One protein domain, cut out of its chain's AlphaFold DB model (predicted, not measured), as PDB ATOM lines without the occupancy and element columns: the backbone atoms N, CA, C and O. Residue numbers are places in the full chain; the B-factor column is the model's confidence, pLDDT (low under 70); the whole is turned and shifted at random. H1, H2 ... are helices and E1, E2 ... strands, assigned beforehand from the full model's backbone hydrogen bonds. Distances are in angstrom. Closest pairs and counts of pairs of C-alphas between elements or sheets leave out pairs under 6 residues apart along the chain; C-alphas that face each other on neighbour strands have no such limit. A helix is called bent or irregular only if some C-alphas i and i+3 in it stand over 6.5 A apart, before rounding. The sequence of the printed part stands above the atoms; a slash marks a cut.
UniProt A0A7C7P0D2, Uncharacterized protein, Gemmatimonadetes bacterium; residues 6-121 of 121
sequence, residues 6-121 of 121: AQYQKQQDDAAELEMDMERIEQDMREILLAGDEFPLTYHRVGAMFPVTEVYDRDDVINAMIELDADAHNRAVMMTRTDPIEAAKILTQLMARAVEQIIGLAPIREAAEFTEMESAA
ATOM      1  N   ALA A   6    -136.079 120.873  71.225       74.81
ATOM      2  CA  ALA A   6    -137.269 121.672  71.515       74.81
ATOM      3  C   ALA A   6    -138.195 121.032  72.569       74.81
ATOM      4  O   ALA A   6    -138.798 121.740  73.366       74.81
ATOM      5  N   GLN A   7    -138.297 119.698  72.600       74.06
ATOM      6  CA  GLN A   7    -139.089 118.986  73.613       74.06
ATOM      7  C   GLN A   7    -138.423 119.031  74.987       74.06
ATOM      8  O   GLN A   7    -139.116 119.149  75.989       74.06
ATOM      9  N   TYR A   8    -137.092 118.956  75.026       70.69
ATOM     10  CA  TYR A   8    -136.337 119.069  76.271       70.69
ATOM     11  C   TYR A   8    -136.434 120.479  76.864       70.69
ATOM     12  O   TYR A   8    -136.635 120.618  78.061       70.69
ATOM     13  N   GLN A   9    -136.350 121.516  76.024       70.94
ATOM     14  CA  GLN A   9    -136.460 122.900  76.485       70.94
ATOM     15  C   GLN A   9    -137.854 123.219  77.033       70.94
ATOM     16  O   GLN A   9    -137.956 123.725  78.140       70.94
ATOM     17  N   LYS A  10    -138.918 122.795  76.339       77.75
ATOM     18  CA  LYS A  10    -140.284 122.945  76.854       77.75
ATOM     19  C   LYS A  10    -140.478 122.263  78.218       77.75
ATOM     20  O   LYS A  10    -141.074 122.843  79.106       77.75
ATOM     21  N   GLN A  11    -139.943 121.052  78.403       74.31
ATOM     22  CA  GLN A  11    -140.036 120.356  79.694       74.31
ATOM     23  C   GLN A  11    -139.322 121.093  80.832       74.31
ATOM     24  O   GLN A  11    -139.710 120.933  81.984       74.31
ATOM     25  N   GLN A  12    -138.262 121.844  80.530       79.06
ATOM     26  CA  GLN A  12    -137.582 122.663  81.531       79.06
ATOM     27  C   GLN A  12    -138.392 123.907  81.879       79.06
ATOM     28  O   GLN A  12    -138.455 124.252  83.053       79.06
ATOM     29  N   ASP A  13    -139.010 124.537  80.880       80.94
ATOM     30  CA  ASP A  13    -139.858 125.711  81.081       80.94
ATOM     31  C   ASP A  13    -141.101 125.334  81.912       80.94
ATOM     32  O   ASP A  13    -141.319 125.931  82.962       80.94
ATOM     33  N   ASP A  14    -141.816 124.262  81.536       84.06
ATOM     34  CA  ASP A  14    -142.993 123.756  82.268       84.06
ATOM     35  C   ASP A  14    -142.629 123.377  83.728       84.06
ATOM     36  O   ASP A  14    -143.376 123.632  84.665       84.06
ATOM     37  N   ALA A  15    -141.452 122.776  83.958       84.88
ATOM     38  CA  ALA A  15    -141.010 122.425  85.311       84.88
ATOM     39  C   ALA A  15    -140.643 123.651  86.164       84.88
ATOM     40  O   ALA A  15    -140.823 123.616  87.381       84.88
ATOM     41  N   ALA A  16    -140.106 124.703  85.541       87.50
ATOM     42  CA  ALA A  16    -139.748 125.937  86.228       87.50
ATOM     43  C   ALA A  16    -140.989 126.756  86.606       87.50
ATOM     44  O   ALA A  16    -141.022 127.325  87.694       87.50
ATOM     45  N   GLU A  17    -142.004 126.799  85.740       89.06
ATOM     46  CA  GLU A  17    -143.293 127.438  86.040       89.06
ATOM     47  C   GLU A  17    -143.968 126.760  87.238       89.06
ATOM     48  O   GLU A  17    -144.307 127.438  88.213       89.06
ATOM     49  N   LEU A  18    -144.006 125.424  87.243       89.31
ATOM     50  CA  LEU A  18    -144.558 124.658  88.356       89.31
ATOM     51  C   LEU A  18    -143.830 124.933  89.682       89.31
ATOM     52  O   LEU A  18    -144.470 125.092  90.721       89.31
ATOM     53  N   GLU A  19    -142.495 124.991  89.666       92.50
ATOM     54  CA  GLU A  19    -141.693 125.301  90.857       92.50
ATOM     55  C   GLU A  19    -142.010 126.705  91.394       92.50
ATOM     56  O   GLU A  19    -142.204 126.869  92.599       92.50
ATOM     57  N   MET A  20    -142.160 127.701  90.512       93.56
ATOM     58  CA  MET A  20    -142.539 129.062  90.910       93.56
ATOM     59  C   MET A  20    -143.937 129.121  91.535       93.56
ATOM     60  O   MET A  20    -144.141 129.844  92.514       93.56
ATOM     61  N   ASP A  21    -144.902 128.374  91.000       93.81
ATOM     62  CA  ASP A  21    -146.254 128.337  91.561       93.81
ATOM     63  C   ASP A  21    -146.309 127.610  92.905       93.81
ATOM     64  O   ASP A  21    -146.993 128.071  93.822       93.81
ATOM     65  N   MET A  22    -145.552 126.522  93.059       95.75
ATOM     66  CA  MET A  22    -145.393 125.861  94.352       95.75
ATOM     67  C   MET A  22    -144.809 126.823  95.391       95.75
ATOM     68  O   MET A  22    -145.397 126.989  96.460       95.75
ATOM     69  N   GLU A  23    -143.707 127.511  95.066       96.38
ATOM     70  CA  GLU A  23    -143.094 128.498  95.960       96.38
ATOM     71  C   GLU A  23    -144.089 129.595  96.353       96.38
ATOM     72  O   GLU A  23    -144.176 129.963  97.525       96.38
ATOM     73  N   ARG A  24    -144.877 130.101  95.397       96.81
ATOM     74  CA  ARG A  24    -145.907 131.110  95.667       96.81
ATOM     75  C   ARG A  24    -146.957 130.597  96.653       96.81
ATOM     76  O   ARG A  24    -147.230 131.276  97.637       96.81
ATOM     77  N   ILE A  25    -147.507 129.404  96.420       96.50
ATOM     78  CA  ILE A  25    -148.505 128.792  97.312       96.50
ATOM     79  C   ILE A  25    -147.926 128.600  98.719       96.50
ATOM     80  O   ILE A  25    -148.596 128.921  99.699       96.50
ATOM     81  N   GLU A  26    -146.680 128.130  98.838       97.69
ATOM     82  CA  GLU A  26    -146.005 127.987 100.134       97.69
ATOM     83  C   GLU A  26    -145.874 129.323 100.873       97.69
ATOM     84  O   GLU A  26    -146.117 129.387 102.080       97.69
ATOM     85  N   GLN A  27    -145.479 130.397 100.177       97.44
ATOM     86  CA  GLN A  27    -145.369 131.729 100.781       97.44
ATOM     87  C   GLN A  27    -146.733 132.270 101.218       97.44
ATOM     88  O   GLN A  27    -146.853 132.728 102.355       97.44
ATOM     89  N   ASP A  28    -147.751 132.171 100.358       97.50
ATOM     90  CA  ASP A  28    -149.107 132.643 100.649       97.50
ATOM     91  C   ASP A  28    -149.678 131.907 101.874       97.50
ATOM     92  O   ASP A  28    -150.175 132.525 102.819       97.50
ATOM     93  N   MET A  29    -149.531 130.579 101.905       97.69
ATOM     94  CA  MET A  29    -149.968 129.738 103.017       97.69
ATOM     95  C   MET A  29    -149.229 130.085 104.314       97.69
ATOM     96  O   MET A  29    -149.851 130.198 105.370       97.69
ATOM     97  N   ARG A  30    -147.909 130.308 104.250       98.00
ATOM     98  CA  ARG A  30    -147.104 130.728 105.404       98.00
ATOM     99  C   ARG A  30    -147.591 132.055 105.974       98.00
ATOM    100  O   ARG A  30    -147.769 132.161 107.186       98.00
ATOM    101  N   GLU A  31    -147.779 133.062 105.126       97.69
ATOM    102  CA  GLU A  31    -148.205 134.397 105.551       97.69
ATOM    103  C   GLU A  31    -149.587 134.355 106.217       97.69
ATOM    104  O   GLU A  31    -149.753 134.862 107.330       97.69
ATOM    105  N   ILE A  32    -150.545 133.684 105.576       97.00
ATOM    106  CA  ILE A  32    -151.939 133.605 106.026       97.00
ATOM    107  C   ILE A  32    -152.053 132.828 107.344       97.00
ATOM    108  O   ILE A  32    -152.643 133.320 108.310       97.00
ATOM    109  N   LEU A  33    -151.416 131.657 107.449       96.88
ATOM    110  CA  LEU A  33    -151.488 130.851 108.671       96.88
ATOM    111  C   LEU A  33    -150.751 131.503 109.849       96.88
ATOM    112  O   LEU A  33    -151.202 131.395 110.991       96.88
ATOM    113  N   LEU A  34    -149.647 132.221 109.606       95.75
ATOM    114  CA  LEU A  34    -148.963 132.983 110.660       95.75
ATOM    115  C   LEU A  34    -149.784 134.181 111.156       95.75
ATOM    116  O   LEU A  34    -149.641 134.566 112.320       95.75
ATOM    117  N   ALA A  35    -150.632 134.765 110.304       94.69
ATOM    118  CA  ALA A  35    -151.600 135.783 110.709       94.69
ATOM    119  C   ALA A  35    -152.760 135.195 111.540       94.69
ATOM    120  O   ALA A  35    -153.403 135.924 112.300       94.69
ATOM    121  N   GLY A  36    -152.967 133.877 111.463       91.75
ATOM    122  CA  GLY A  36    -154.044 133.153 112.138       91.75
ATOM    123  C   GLY A  36    -155.338 133.077 111.326       91.75
ATOM    124  O   GLY A  36    -156.385 132.795 111.911       91.75
ATOM    125  N   ASP A  37    -155.257 133.339 110.021       96.56
ATOM    126  CA  ASP A  37    -156.363 133.251 109.072       96.56
ATOM    127  C   ASP A  37    -156.419 131.860 108.415       96.56
ATOM    128  O   ASP A  37    -155.458 131.091 108.464       96.56
ATOM    129  N   GLU A  38    -157.563 131.517 107.817       96.56
ATOM    130  CA  GLU A  38    -157.753 130.241 107.119       96.56
ATOM    131  C   GLU A  38    -157.172 130.275 105.699       96.56
ATOM    132  O   GLU A  38    -157.311 131.262 104.972       96.56
ATOM    133  N   PHE A  39    -156.560 129.168 105.281       97.44
ATOM    134  CA  PHE A  39    -156.031 128.986 103.936       97.44
ATOM    135  C   PHE A  39    -156.735 127.817 103.226       97.44
ATOM    136  O   PHE A  39    -156.473 126.653 103.545       97.44
ATOM    137  N   PRO A  40    -157.630 128.089 102.258       96.88
ATOM    138  CA  PRO A  40    -158.226 127.049 101.431       96.88
ATOM    139  C   PRO A  40    -157.265 126.630 100.310       96.88
ATOM    140  O   PRO A  40    -156.948 127.417  99.419       96.88
ATOM    141  N   LEU A  41    -156.856 125.363 100.301       96.12
ATOM    142  CA  LEU A  41    -156.041 124.766  99.248       96.12
ATOM    143  C   LEU A  41    -156.905 123.860  98.370       96.12
ATOM    144  O   LEU A  41    -157.479 122.878  98.843       96.12
ATOM    145  N   THR A  42    -156.988 124.173  97.078       95.00
ATOM    146  CA  THR A  42    -157.737 123.366  96.105       95.00
ATOM    147  C   THR A  42    -156.782 122.613  95.192       95.00
ATOM    148  O   THR A  42    -155.856 123.205  94.647       95.00
ATOM    149  N   TYR A  43    -157.000 121.308  95.035       94.00
ATOM    150  CA  TYR A  43    -156.112 120.431  94.274       94.00
ATOM    151  C   TYR A  43    -156.846 119.218  93.688       94.00
ATOM    152  O   TYR A  43    -157.936 118.831  94.130       94.00
ATOM    153  N   HIS A  44    -156.228 118.559  92.704       89.69
ATOM    154  CA  HIS A  44    -156.704 117.272  92.200       89.69
ATOM    155  C   HIS A  44    -156.059 116.109  92.953       89.69
ATOM    156  O   HIS A  44    -154.916 115.731  92.711       89.69
ATOM    157  N   ARG A  45    -156.826 115.467  93.838       86.69
ATOM    158  CA  ARG A  45    -156.390 114.217  94.469       86.69
ATOM    159  C   ARG A  45    -156.389 113.071  93.451       86.69
ATOM    160  O   ARG A  45    -157.365 112.871  92.728       86.69
ATOM    161  N   VAL A  46    -155.335 112.253  93.460       80.06
ATOM    162  CA  VAL A  46    -155.236 111.047  92.621       80.06
ATOM    163  C   VAL A  46    -156.471 110.157  92.804       80.06
ATOM    164  O   VAL A  46    -156.791 109.724  93.911       80.06
ATOM    165  N   GLY A  47    -157.164 109.873  91.699       78.69
ATOM    166  CA  GLY A  47    -158.372 109.042  91.680       78.69
ATOM    167  C   GLY A  47    -159.677 109.779  91.998       78.69
ATOM    168  O   GLY A  47    -160.739 109.158  91.936       78.69
ATOM    169  N   ALA A  48    -159.636 111.080  92.298       83.81
ATOM    170  CA  ALA A  48    -160.830 111.907  92.408       83.81
ATOM    171  C   ALA A  48    -161.269 112.414  91.024       83.81
ATOM    172  O   ALA A  48    -160.454 112.848  90.216       83.81
ATOM    173  N   MET A  49    -162.577 112.368  90.755       83.50
ATOM    174  CA  MET A  49    -163.160 112.895  89.511       83.50
ATOM    175  C   MET A  49    -163.316 114.424  89.534       83.50
ATOM    176  O   MET A  49    -163.409 115.050  88.484       83.50
ATOM    177  N   PHE A  50    -163.352 115.013  90.729       88.25
ATOM    178  CA  PHE A  50    -163.565 116.439  90.967       88.25
ATOM    179  C   PHE A  50    -162.430 116.990  91.840       88.25
ATOM    180  O   PHE A  50    -161.841 116.209  92.599       88.25
ATOM    181  N   PRO A  51    -162.106 118.292  91.736       91.00
ATOM    182  CA  PRO A  51    -161.139 118.914  92.632       91.00
ATOM    183  C   PRO A  51    -161.638 118.845  94.078       91.00
ATOM    184  O   PRO A  51    -162.844 118.836  94.344       91.00
ATOM    185  N   VAL A  52    -160.693 118.759  95.007       93.19
ATOM    186  CA  VAL A  52    -160.941 118.751  96.448       93.19
ATOM    187  C   VAL A  52    -160.395 120.052  97.014       93.19
ATOM    188  O   VAL A  52    -159.301 120.464  96.641       93.19
ATOM    189  N   THR A  53    -161.147 120.673  97.918       95.12
ATOM    190  CA  THR A  53    -160.675 121.813  98.704       95.12
ATOM    191  C   THR A  53    -160.485 121.366 100.144       95.12
ATOM    192  O   THR A  53    -161.426 120.881 100.777       95.12
ATOM    193  N   GLU A  54    -159.268 121.516 100.641       95.31
ATOM    194  CA  GLU A  54    -158.885 121.285 102.031       95.31
ATOM    195  C   GLU A  54    -158.604 122.644 102.671       95.31
ATOM    196  O   GLU A  54    -157.982 123.503 102.051       95.31
ATOM    197  N   VAL A  55    -159.128 122.877 103.872       97.06
ATOM    198  CA  VAL A  55    -158.974 124.157 104.573       97.06
ATOM    199  C   VAL A  55    -158.024 123.933 105.731       97.06
ATOM    200  O   VAL A  55    -158.282 123.057 106.550       97.06
ATOM    201  N   TYR A  56    -156.953 124.718 105.763       97.38
ATOM    202  CA  TYR A  56    -156.006 124.762 106.869       97.38
ATOM    203  C   TYR A  56    -156.301 125.986 107.717       97.38
ATOM    204  O   TYR A  56    -156.397 127.093 107.183       97.38
ATOM    205  N   ASP A  57    -156.442 125.804 109.022       96.75
ATOM    206  CA  ASP A  57    -156.832 126.890 109.910       96.75
ATOM    207  C   ASP A  57    -155.984 126.971 111.186       96.75
ATOM    208  O   ASP A  57    -154.952 126.316 111.370       96.75
ATOM    209  N   ARG A  58    -156.418 127.848 112.091       95.38
ATOM    210  CA  ARG A  58    -155.763 128.067 113.375       95.38
ATOM    211  C   ARG A  58    -155.727 126.812 114.251       95.38
ATOM    212  O   ARG A  58    -154.754 126.636 114.988       95.38
ATOM    213  N   ASP A  59    -156.772 125.994 114.240       96.88
ATOM    214  CA  ASP A  59    -156.836 124.799 115.077       96.88
ATOM    215  C   ASP A  59    -155.837 123.753 114.573       96.88
ATOM    216  O   ASP A  59    -155.150 123.140 115.394       96.88
ATOM    217  N   ASP A  60    -155.649 123.627 113.256       97.50
ATOM    218  CA  ASP A  60    -154.591 122.788 112.676       97.50
ATOM    219  C   ASP A  60    -153.197 123.232 113.129       97.50
ATOM    220  O   ASP A  60    -152.385 122.411 113.564       97.50
ATOM    221  N   VAL A  61    -152.930 124.544 113.108       97.44
ATOM    222  CA  VAL A  61    -151.658 125.109 113.586       97.44
ATOM    223  C   VAL A  61    -151.453 124.810 115.072       97.44
ATOM    224  O   VAL A  61    -150.369 124.379 115.466       97.44
ATOM    225  N   ILE A  62    -152.478 124.982 115.910       96.81
ATOM    226  CA  ILE A  62    -152.396 124.677 117.348       96.81
ATOM    227  C   ILE A  62    -152.163 123.180 117.580       96.81
ATOM    228  O   ILE A  62    -151.328 122.814 118.411       96.81
ATOM    229  N   ASN A  63    -152.862 122.313 116.847       97.75
ATOM    230  CA  ASN A  63    -152.680 120.868 116.940       97.75
ATOM    231  C   ASN A  63    -151.242 120.485 116.574       97.75
ATOM    232  O   ASN A  63    -150.574 119.810 117.358       97.75
ATOM    233  N   ALA A  64    -150.716 121.018 115.469       97.69
ATOM    234  CA  ALA A  64    -149.330 120.813 115.065       97.69
ATOM    235  C   ALA A  64    -148.324 121.361 116.099       97.69
ATOM    236  O   ALA A  64    -147.309 120.721 116.372       97.69
ATOM    237  N   MET A  65    -148.603 122.500 116.749       98.00
ATOM    238  CA  MET A  65    -147.771 123.017 117.849       98.00
ATOM    239  C   MET A  65    -147.710 122.044 119.034       98.00
ATOM    240  O   MET A  65    -146.636 121.832 119.602       98.00
ATOM    241  N   ILE A  66    -148.852 121.467 119.418       97.38
ATOM    242  CA  ILE A  66    -148.943 120.498 120.518       97.38
ATOM    243  C   ILE A  66    -148.230 119.195 120.143       97.38
ATOM    244  O   ILE A  66    -147.509 118.638 120.971       97.38
ATOM    245  N   GLU A  67    -148.391 118.720 118.910       97.19
ATOM    246  CA  GLU A  67    -147.700 117.528 118.410       97.19
ATOM    247  C   GLU A  67    -146.178 117.710 118.365       97.19
ATOM    248  O   GLU A  67    -145.436 116.785 118.701       97.19
ATOM    249  N   LEU A  68    -145.707 118.906 118.000       96.56
ATOM    250  CA  LEU A  68    -144.284 119.241 117.956       96.56
ATOM    251  C   LEU A  68    -143.633 119.261 119.341       96.56
ATOM    252  O   LEU A  68    -142.538 118.720 119.509       96.56
ATOM    253  N   ASP A  69    -144.255 119.943 120.306       97.31
ATOM    254  CA  ASP A  69    -143.742 120.059 121.676       97.31
ATOM    255  C   ASP A  69    -144.852 120.470 122.660       97.31
ATOM    256  O   ASP A  69    -144.991 121.635 123.058       97.31
ATOM    257  N   ALA A  70    -145.639 119.482 123.090       96.94
ATOM    258  CA  ALA A  70    -146.714 119.667 124.062       96.94
ATOM    259  C   ALA A  70    -146.220 120.286 125.382       96.94
ATOM    260  O   ALA A  70    -146.927 121.088 125.996       96.94
ATOM    261  N   ASP A  71    -145.007 119.947 125.825       97.12
ATOM    262  CA  ASP A  71    -144.455 120.450 127.080       97.12
ATOM    263  C   ASP A  71    -144.131 121.944 126.985       97.12
ATOM    264  O   ASP A  71    -144.472 122.711 127.889       97.12
ATOM    265  N   ALA A  72    -143.488 122.384 125.900       95.06
ATOM    266  CA  ALA A  72    -143.213 123.799 125.667       95.06
ATOM    267  C   ALA A  72    -144.500 124.605 125.481       95.06
ATOM    268  O   ALA A  72    -144.629 125.667 126.098       95.06
ATOM    269  N   HIS A  73    -145.458 124.079 124.715       96.88
ATOM    270  CA  HIS A  73    -146.772 124.691 124.551       96.88
ATOM    271  C   HIS A  73    -147.462 124.891 125.910       96.88
ATOM    272  O   HIS A  73    -147.816 126.012 126.280       96.88
ATOM    273  N   ASN A  74    -147.575 123.827 126.712       96.19
ATOM    274  CA  ASN A  74    -148.238 123.873 128.015       96.19
ATOM    275  C   ASN A  74    -147.535 124.821 128.992       96.19
ATOM    276  O   ASN A  74    -148.199 125.600 129.679       96.19
ATOM    277  N   ARG A  75    -146.196 124.805 129.045       95.62
ATOM    278  CA  ARG A  75    -145.435 125.755 129.872       95.62
ATOM    279  C   ARG A  75    -145.714 127.195 129.461       95.62
ATOM    280  O   ARG A  75    -146.008 128.013 130.330       95.62
ATOM    281  N   ALA A  76    -145.665 127.500 128.166       95.88
ATOM    282  CA  ALA A  76    -145.905 128.850 127.675       95.88
ATOM    283  C   ALA A  76    -147.321 129.331 128.021       95.88
ATOM    284  O   ALA A  76    -147.479 130.429 128.555       95.88
ATOM    285  N   VAL A  77    -148.337 128.479 127.839       94.81
ATOM    286  CA  VAL A  77    -149.725 128.776 128.233       94.81
ATOM    287  C   VAL A  77    -149.825 129.090 129.729       94.81
ATOM    288  O   VAL A  77    -150.427 130.096 130.109       94.81
ATOM    289  N   MET A  78    -149.192 128.288 130.589       95.44
ATOM    290  CA  MET A  78    -149.194 128.514 132.041       95.44
ATOM    291  C   MET A  78    -148.449 129.796 132.446       95.44
ATOM    292  O   MET A  78    -148.826 130.445 133.424       95.44
ATOM    293  N   MET A  79    -147.423 130.185 131.687       94.00
ATOM    294  CA  MET A  79    -146.614 131.380 131.939       94.00
ATOM    295  C   MET A  79    -147.281 132.683 131.487       94.00
ATOM    296  O   MET A  79    -146.862 133.743 131.941       94.00
ATOM    297  N   THR A  80    -148.341 132.642 130.673       93.38
ATOM    298  CA  THR A  80    -149.010 133.843 130.123       93.38
ATOM    299  C   THR A  80    -149.380 134.906 131.161       93.38
ATOM    300  O   THR A  80    -149.371 136.095 130.856       93.38
ATOM    301  N   ARG A  81    -149.698 134.511 132.401       92.06
ATOM    302  CA  ARG A  81    -150.053 135.446 133.484       92.06
ATOM    303  C   ARG A  81    -148.853 136.019 134.230       92.06
ATOM    304  O   ARG A  81    -148.961 137.104 134.791       92.06
ATOM    305  N   THR A  82    -147.753 135.275 134.303       95.44
ATOM    306  CA  THR A  82    -146.578 135.627 135.115       95.44
ATOM    307  C   THR A  82    -145.466 136.251 134.285       95.44
ATOM    308  O   THR A  82    -144.799 137.163 134.758       95.44
ATOM    309  N   ASP A  83    -145.285 135.770 133.057       96.62
ATOM    310  CA  ASP A  83    -144.330 136.276 132.076       96.62
ATOM    311  C   ASP A  83    -144.940 136.182 130.662       96.62
ATOM    312  O   ASP A  83    -144.658 135.248 129.903       96.62
ATOM    313  N   PRO A  84    -145.834 137.123 130.302       95.69
ATOM    314  CA  PRO A  84    -146.508 137.114 129.005       95.69
ATOM    315  C   PRO A  84    -145.544 137.290 127.828       95.69
ATOM    316  O   PRO A  84    -145.835 136.815 126.732       95.69
ATOM    317  N   ILE A  85    -144.409 137.966 128.032       96.88
ATOM    318  CA  ILE A  85    -143.441 138.228 126.962       96.88
ATOM    319  C   ILE A  85    -142.714 136.935 126.607       96.88
ATOM    320  O   ILE A  85    -142.609 136.597 125.429       96.88
ATOM    321  N   GLU A  86    -142.231 136.198 127.605       96.00
ATOM    322  CA  GLU A  86    -141.554 134.928 127.350       96.00
ATOM    323  C   GLU A  86    -142.525 133.863 126.827       96.00
ATOM    324  O   GLU A  86    -142.201 133.152 125.876       96.00
ATOM    325  N   ALA A  87    -143.752 133.820 127.358       96.31
ATOM    326  CA  ALA A  87    -144.811 132.965 126.826       96.31
ATOM    327  C   ALA A  87    -145.072 133.233 125.335       96.31
ATOM    328  O   ALA A  87    -145.122 132.292 124.542       96.31
ATOM    329  N   ALA A  88    -145.183 134.507 124.939       96.06
ATOM    330  CA  ALA A  88    -145.385 134.882 123.544       96.06
ATOM    331  C   ALA A  88    -144.224 134.425 122.652       96.06
ATOM    332  O   ALA A  88    -144.470 133.835 121.607       96.06
ATOM    333  N   LYS A  89    -142.964 134.609 123.073       97.06
ATOM    334  CA  LYS A  89    -141.803 134.149 122.288       97.06
ATOM    335  C   LYS A  89    -141.831 132.646 122.027       97.06
ATOM    336  O   LYS A  89    -141.593 132.230 120.896       97.06
ATOM    337  N   ILE A  90    -142.116 131.848 123.058       96.62
ATOM    338  CA  ILE A  90    -142.177 130.386 122.932       96.62
ATOM    339  C   ILE A  90    -143.299 129.997 121.964       96.62
ATOM    340  O   ILE A  90    -143.070 129.218 121.040       96.62
ATOM    341  N   LEU A  91    -144.493 130.572 122.138       96.31
ATOM    342  CA  LEU A  91    -145.642 130.279 121.281       96.31
ATOM    343  C   LEU A  91    -145.398 130.702 119.830       96.31
ATOM    344  O   LEU A  91    -145.685 129.920 118.933       96.31
ATOM    345  N   THR A  92    -144.812 131.874 119.577       96.19
ATOM    346  CA  THR A  92    -144.488 132.329 118.215       96.19
ATOM    347  C   THR A  92    -143.461 131.421 117.537       96.19
ATOM    348  O   THR A  92    -143.604 131.114 116.356       96.19
ATOM    349  N   GLN A  93    -142.447 130.942 118.266       97.06
ATOM    350  CA  GLN A  93    -141.468 129.996 117.717       97.06
ATOM    351  C   GLN A  93    -142.091 128.633 117.396       97.06
ATOM    352  O   GLN A  93    -141.770 128.040 116.366       97.06
ATOM    353  N   LEU A  94    -142.973 128.133 118.266       97.06
ATOM    354  CA  LEU A  94    -143.709 126.893 118.015       97.06
ATOM    355  C   LEU A  94    -144.653 127.039 116.823       97.06
ATOM    356  O   LEU A  94    -144.664 126.165 115.965       97.06
ATOM    357  N   MET A  95    -145.378 128.155 116.739       97.50
ATOM    358  CA  MET A  95    -146.291 128.459 115.638       97.50
ATOM    359  C   MET A  95    -145.562 128.478 114.295       97.50
ATOM    360  O   MET A  95    -145.994 127.808 113.366       97.50
ATOM    361  N   ALA A  96    -144.415 129.160 114.203       97.44
ATOM    362  CA  ALA A  96    -143.628 129.187 112.972       97.44
ATOM    363  C   ALA A  96    -143.216 127.780 112.516       97.44
ATOM    364  O   ALA A  96    -143.365 127.433 111.352       97.44
ATOM    365  N   ARG A  97    -142.756 126.938 113.445       98.00
ATOM    366  CA  ARG A  97    -142.381 125.552 113.130       98.00
ATOM    367  C   ARG A  97    -143.582 124.688 112.745       98.00
ATOM    368  O   ARG A  97    -143.444 123.837 111.874       98.00
ATOM    369  N   ALA A  98    -144.726 124.895 113.393       98.19
ATOM    370  CA  ALA A  98    -145.967 124.193 113.088       98.19
ATOM    371  C   ALA A  98    -146.469 124.527 111.680       98.19
ATOM    372  O   ALA A  98    -146.801 123.617 110.929       98.19
ATOM    373  N   VAL A  99    -146.437 125.807 111.294       98.12
ATOM    374  CA  VAL A  99    -146.795 126.244 109.938       98.12
ATOM    375  C   VAL A  99    -145.892 125.588 108.890       98.12
ATOM    376  O   VAL A  99    -146.413 125.008 107.943       98.12
ATOM    377  N   GLU A 100    -144.566 125.565 109.079       98.06
ATOM    378  CA  GLU A 100    -143.667 124.864 108.138       98.06
ATOM    379  C   GLU A 100    -143.956 123.358 108.047       98.06
ATOM    380  O   GLU A 100    -143.840 122.766 106.975       98.06
ATOM    381  N   GLN A 101    -144.341 122.717 109.156       97.50
ATOM    382  CA  GLN A 101    -144.721 121.306 109.136       97.50
ATOM    383  C   GLN A 101    -146.011 121.077 108.341       97.50
ATOM    384  O   GLN A 101    -146.078 120.112 107.584       97.50
ATOM    385  N   ILE A 102    -147.015 121.945 108.496       97.56
ATOM    386  CA  ILE A 102    -148.267 121.859 107.733       97.56
ATOM    387  C   ILE A 102    -147.978 122.051 106.242       97.56
ATOM    388  O   ILE A 102    -148.390 121.216 105.441       97.56
ATOM    389  N   ILE A 103    -147.212 123.084 105.878       97.31
ATOM    390  CA  ILE A 103    -146.800 123.347 104.490       97.31
ATOM    391  C   ILE A 103    -146.088 122.122 103.900       97.31
ATOM    392  O   ILE A 103    -146.444 121.666 102.818       97.31
ATOM    393  N   GLY A 104    -145.148 121.525 104.638       95.62
ATOM    394  CA  GLY A 104    -144.405 120.346 104.181       95.62
ATOM    395  C   GLY A 104    -145.240 119.068 104.011       95.62
ATOM    396  O   GLY A 104    -144.756 118.108 103.410       95.62
ATOM    397  N   LEU A 105    -146.463 119.025 104.547       95.56
ATOM    398  CA  LEU A 105    -147.397 117.902 104.414       95.56
ATOM    399  C   LEU A 105    -148.551 118.195 103.447       95.56
ATOM    400  O   LEU A 105    -149.256 117.266 103.047       95.56
ATOM    401  N   ALA A 106    -148.758 119.461 103.090       96.19
ATOM    402  CA  ALA A 106    -149.833 119.880 102.211       96.19
ATOM    403  C   ALA A 106    -149.571 119.435 100.752       96.19
ATOM    404  O   ALA A 106    -148.423 119.422 100.297       96.19
ATOM    405  N   PRO A 107    -150.621 119.091  99.983       95.56
ATOM    406  CA  PRO A 107    -150.528 118.681  98.576       95.56
ATOM    407  C   PRO A 107    -150.323 119.890  97.640       95.56
ATOM    408  O   PRO A 107    -151.120 120.164  96.742       95.56
ATOM    409  N   ILE A 108    -149.260 120.661  97.888       95.25
ATOM    410  CA  ILE A 108    -148.961 121.927  97.199       95.25
ATOM    411  C   ILE A 108    -148.631 121.697  95.731       95.25
ATOM    412  O   ILE A 108    -149.055 122.468  94.874       95.25
ATOM    413  N   ARG A 109    -147.921 120.607  95.427       93.50
ATOM    414  CA  ARG A 109    -147.611 120.242  94.047       93.50
ATOM    415  C   ARG A 109    -148.888 120.013  93.242       93.50
ATOM    416  O   ARG A 109    -149.040 120.582  92.170       93.50
ATOM    417  N   GLU A 110    -149.815 119.218  93.765       94.00
ATOM    418  CA  GLU A 110    -151.091 118.931  93.107       94.00
ATOM    419  C   GLU A 110    -151.964 120.189  92.956       94.00
ATOM    420  O   GLU A 110    -152.762 120.278  92.021       94.00
ATOM    421  N   ALA A 111    -151.827 121.160  93.861       93.38
ATOM    422  CA  ALA A 111    -152.496 122.457  93.765       93.38
ATOM    423  C   ALA A 111    -151.870 123.371  92.696       93.38
ATOM    424  O   ALA A 111    -152.592 124.041  91.953       93.38
ATOM    425  N   ALA A 112    -150.540 123.381  92.584       92.00
ATOM    426  CA  ALA A 112    -149.829 124.117  91.542       92.00
ATOM    427  C   ALA A 112    -150.177 123.561  90.149       92.00
ATOM    428  O   ALA A 112    -150.620 124.311  89.281       92.00
ATOM    429  N   GLU A 113    -150.134 122.233  89.982       91.38
ATOM    430  CA  GLU A 113    -150.543 121.553  88.740       91.38
ATOM    431  C   GLU A 113    -152.009 121.876  88.367       91.38
ATOM    432  O   GLU A 113    -152.335 122.071  87.196       91.38
ATOM    433  N   PHE A 114    -152.907 121.982  89.356       88.44
ATOM    434  CA  PHE A 114    -154.299 122.389  89.129       88.44
ATOM    435  C   PHE A 114    -154.427 123.846  88.652       88.44
ATOM    436  O   PHE A 114    -155.211 124.126  87.745       88.44
ATOM    437  N   THR A 115    -153.643 124.759  89.229       83.12
ATOM    438  CA  THR A 115    -153.657 126.188  88.871       83.12
ATOM    439  C   THR A 115    -153.232 126.398  87.417       83.12
ATOM    440  O   THR A 115    -153.902 127.122  86.674       83.12
ATOM    441  N   GLU A 116    -152.178 125.706  86.971       80.25
ATOM    442  CA  GLU A 116    -151.757 125.724  85.566       80.25
ATOM    443  C   GLU A 116    -152.875 125.229  84.636       80.25
ATOM    444  O   GLU A 116    -153.178 125.870  83.626       80.25
ATOM    445  N   MET A 117    -153.540 124.123  84.993       74.62
ATOM    446  CA  MET A 117    -154.642 123.561  84.203       74.62
ATOM    447  C   MET A 117    -155.827 124.523  84.061       74.62
ATOM    448  O   MET A 117    -156.391 124.612  82.970       74.62
ATOM    449  N   GLU A 118    -156.206 125.236  85.126       75.38
ATOM    450  CA  GLU A 118    -157.261 126.257  85.055       75.38
ATOM    451  C   GLU A 118    -156.843 127.463  84.209       75.38
ATOM    452  O   GLU A 118    -157.662 128.000  83.466       75.38
ATOM    453  N   SER A 119    -155.575 127.872  84.271       70.25
ATOM    454  CA  SER A 119    -155.068 129.010  83.493       70.25
ATOM    455  C   SER A 119    -155.010 128.748  81.978       70.25
ATOM    456  O   SER A 119    -155.052 129.687  81.179       70.25
ATOM    457  N   ALA A 120    -154.928 127.474  81.579       64.19
ATOM    458  CA  ALA A 120    -154.838 127.029  80.189       64.19
ATOM    459  C   ALA A 120    -156.199 126.718  79.526       64.19
ATOM    460  O   ALA A 120    -156.227 126.443  78.320       64.19
ATOM    461  N   ALA A 121    -157.297 126.721  80.293       57.34
ATOM    462  CA  ALA A 121    -158.661 126.409  79.846       57.34
ATOM    463  C   ALA A 121    -159.441 127.655  79.386       57.34
ATOM    464  O   ALA A 121    -160.210 127.520  78.401       57.34
TER     465      ALA A 121
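This is residues 6 to 121 of the 121 residues of an uncharacterized protein of Gemmatimonadetes bacterium (UniProt A0A7C7P0D2). A long rod of helices has the long H1 at one end and a helical hairpin of H2b and H3 at the other; H3 overlaps only the last part of H1, and residues 6 to 13 of H1 stick out. The small hairpin E1 and E2 lies alongside, with H4 packed on E1 and H1. The 116 printed residues hold four named helices and two strands, in the order H1 E1 E2 H2 H3 H4, with E1 - E2 antiparallel: mostly helix. The whole is loose, with a radius of gyration of the C-alphas of 18.2 A, and spans 65 by 30 by 19 A.

H1, residues 6 to 35, runs 44.1 A from C-alpha 6 at (-137.269, 121.672, 71.515). E1 is residues 39 to 43, 12.9 A, and E2 residues 52 to 56, 13.0 A. H2, residues 58 to 79, was assigned as one helix by its hydrogen bonds but is bent: C-alphas 68 and 71 are 9.2 A apart. Its arms are H2a, residues 58 to 68, 15.2 A, and H2b, residues 71 to 79, 12.2 A. H3, residues 84 to 105, runs 31.2 A. H4, residues 108 to 119, runs 16.6 A to C-alpha 119 at (-155.068, 129.010, 83.493).

With residues 26 to 34 alone, H1 touches H3 at a shallow tilt of 28 degrees, opposite ways; the closest C-alphas, of Arg 30 and Val 99, are 6.4 A apart. H1 touches H4 at a steep 66 degrees, closest at C-alphas 21 and 112, 5.5 A. N 41 and O 54 of E1 and E2 are within hydrogen-bond range, 2.8 A. The closest C-alphas of E1 and H4, Tyr 43 and Ala 111, are 4.2 A apart. H2a touches H3 about perpendicular, 85 degrees, closest at C-alphas 64 and 98, 5.2 A. H2b and H3 form a helical hairpin at 33 degrees, only just shallow, closest at C-alphas 76 and 87, 4.3 A. In H1, H2a, H2b, H3 and H4 every O i to N i+4 pair is within hydrogen-bond range.

The C-alphas farthest apart, of Ala 6 and Thr 82, are 65.8 A apart. The printed part has no cut and no long link. Residues 120 to 121 are under pLDDT 70.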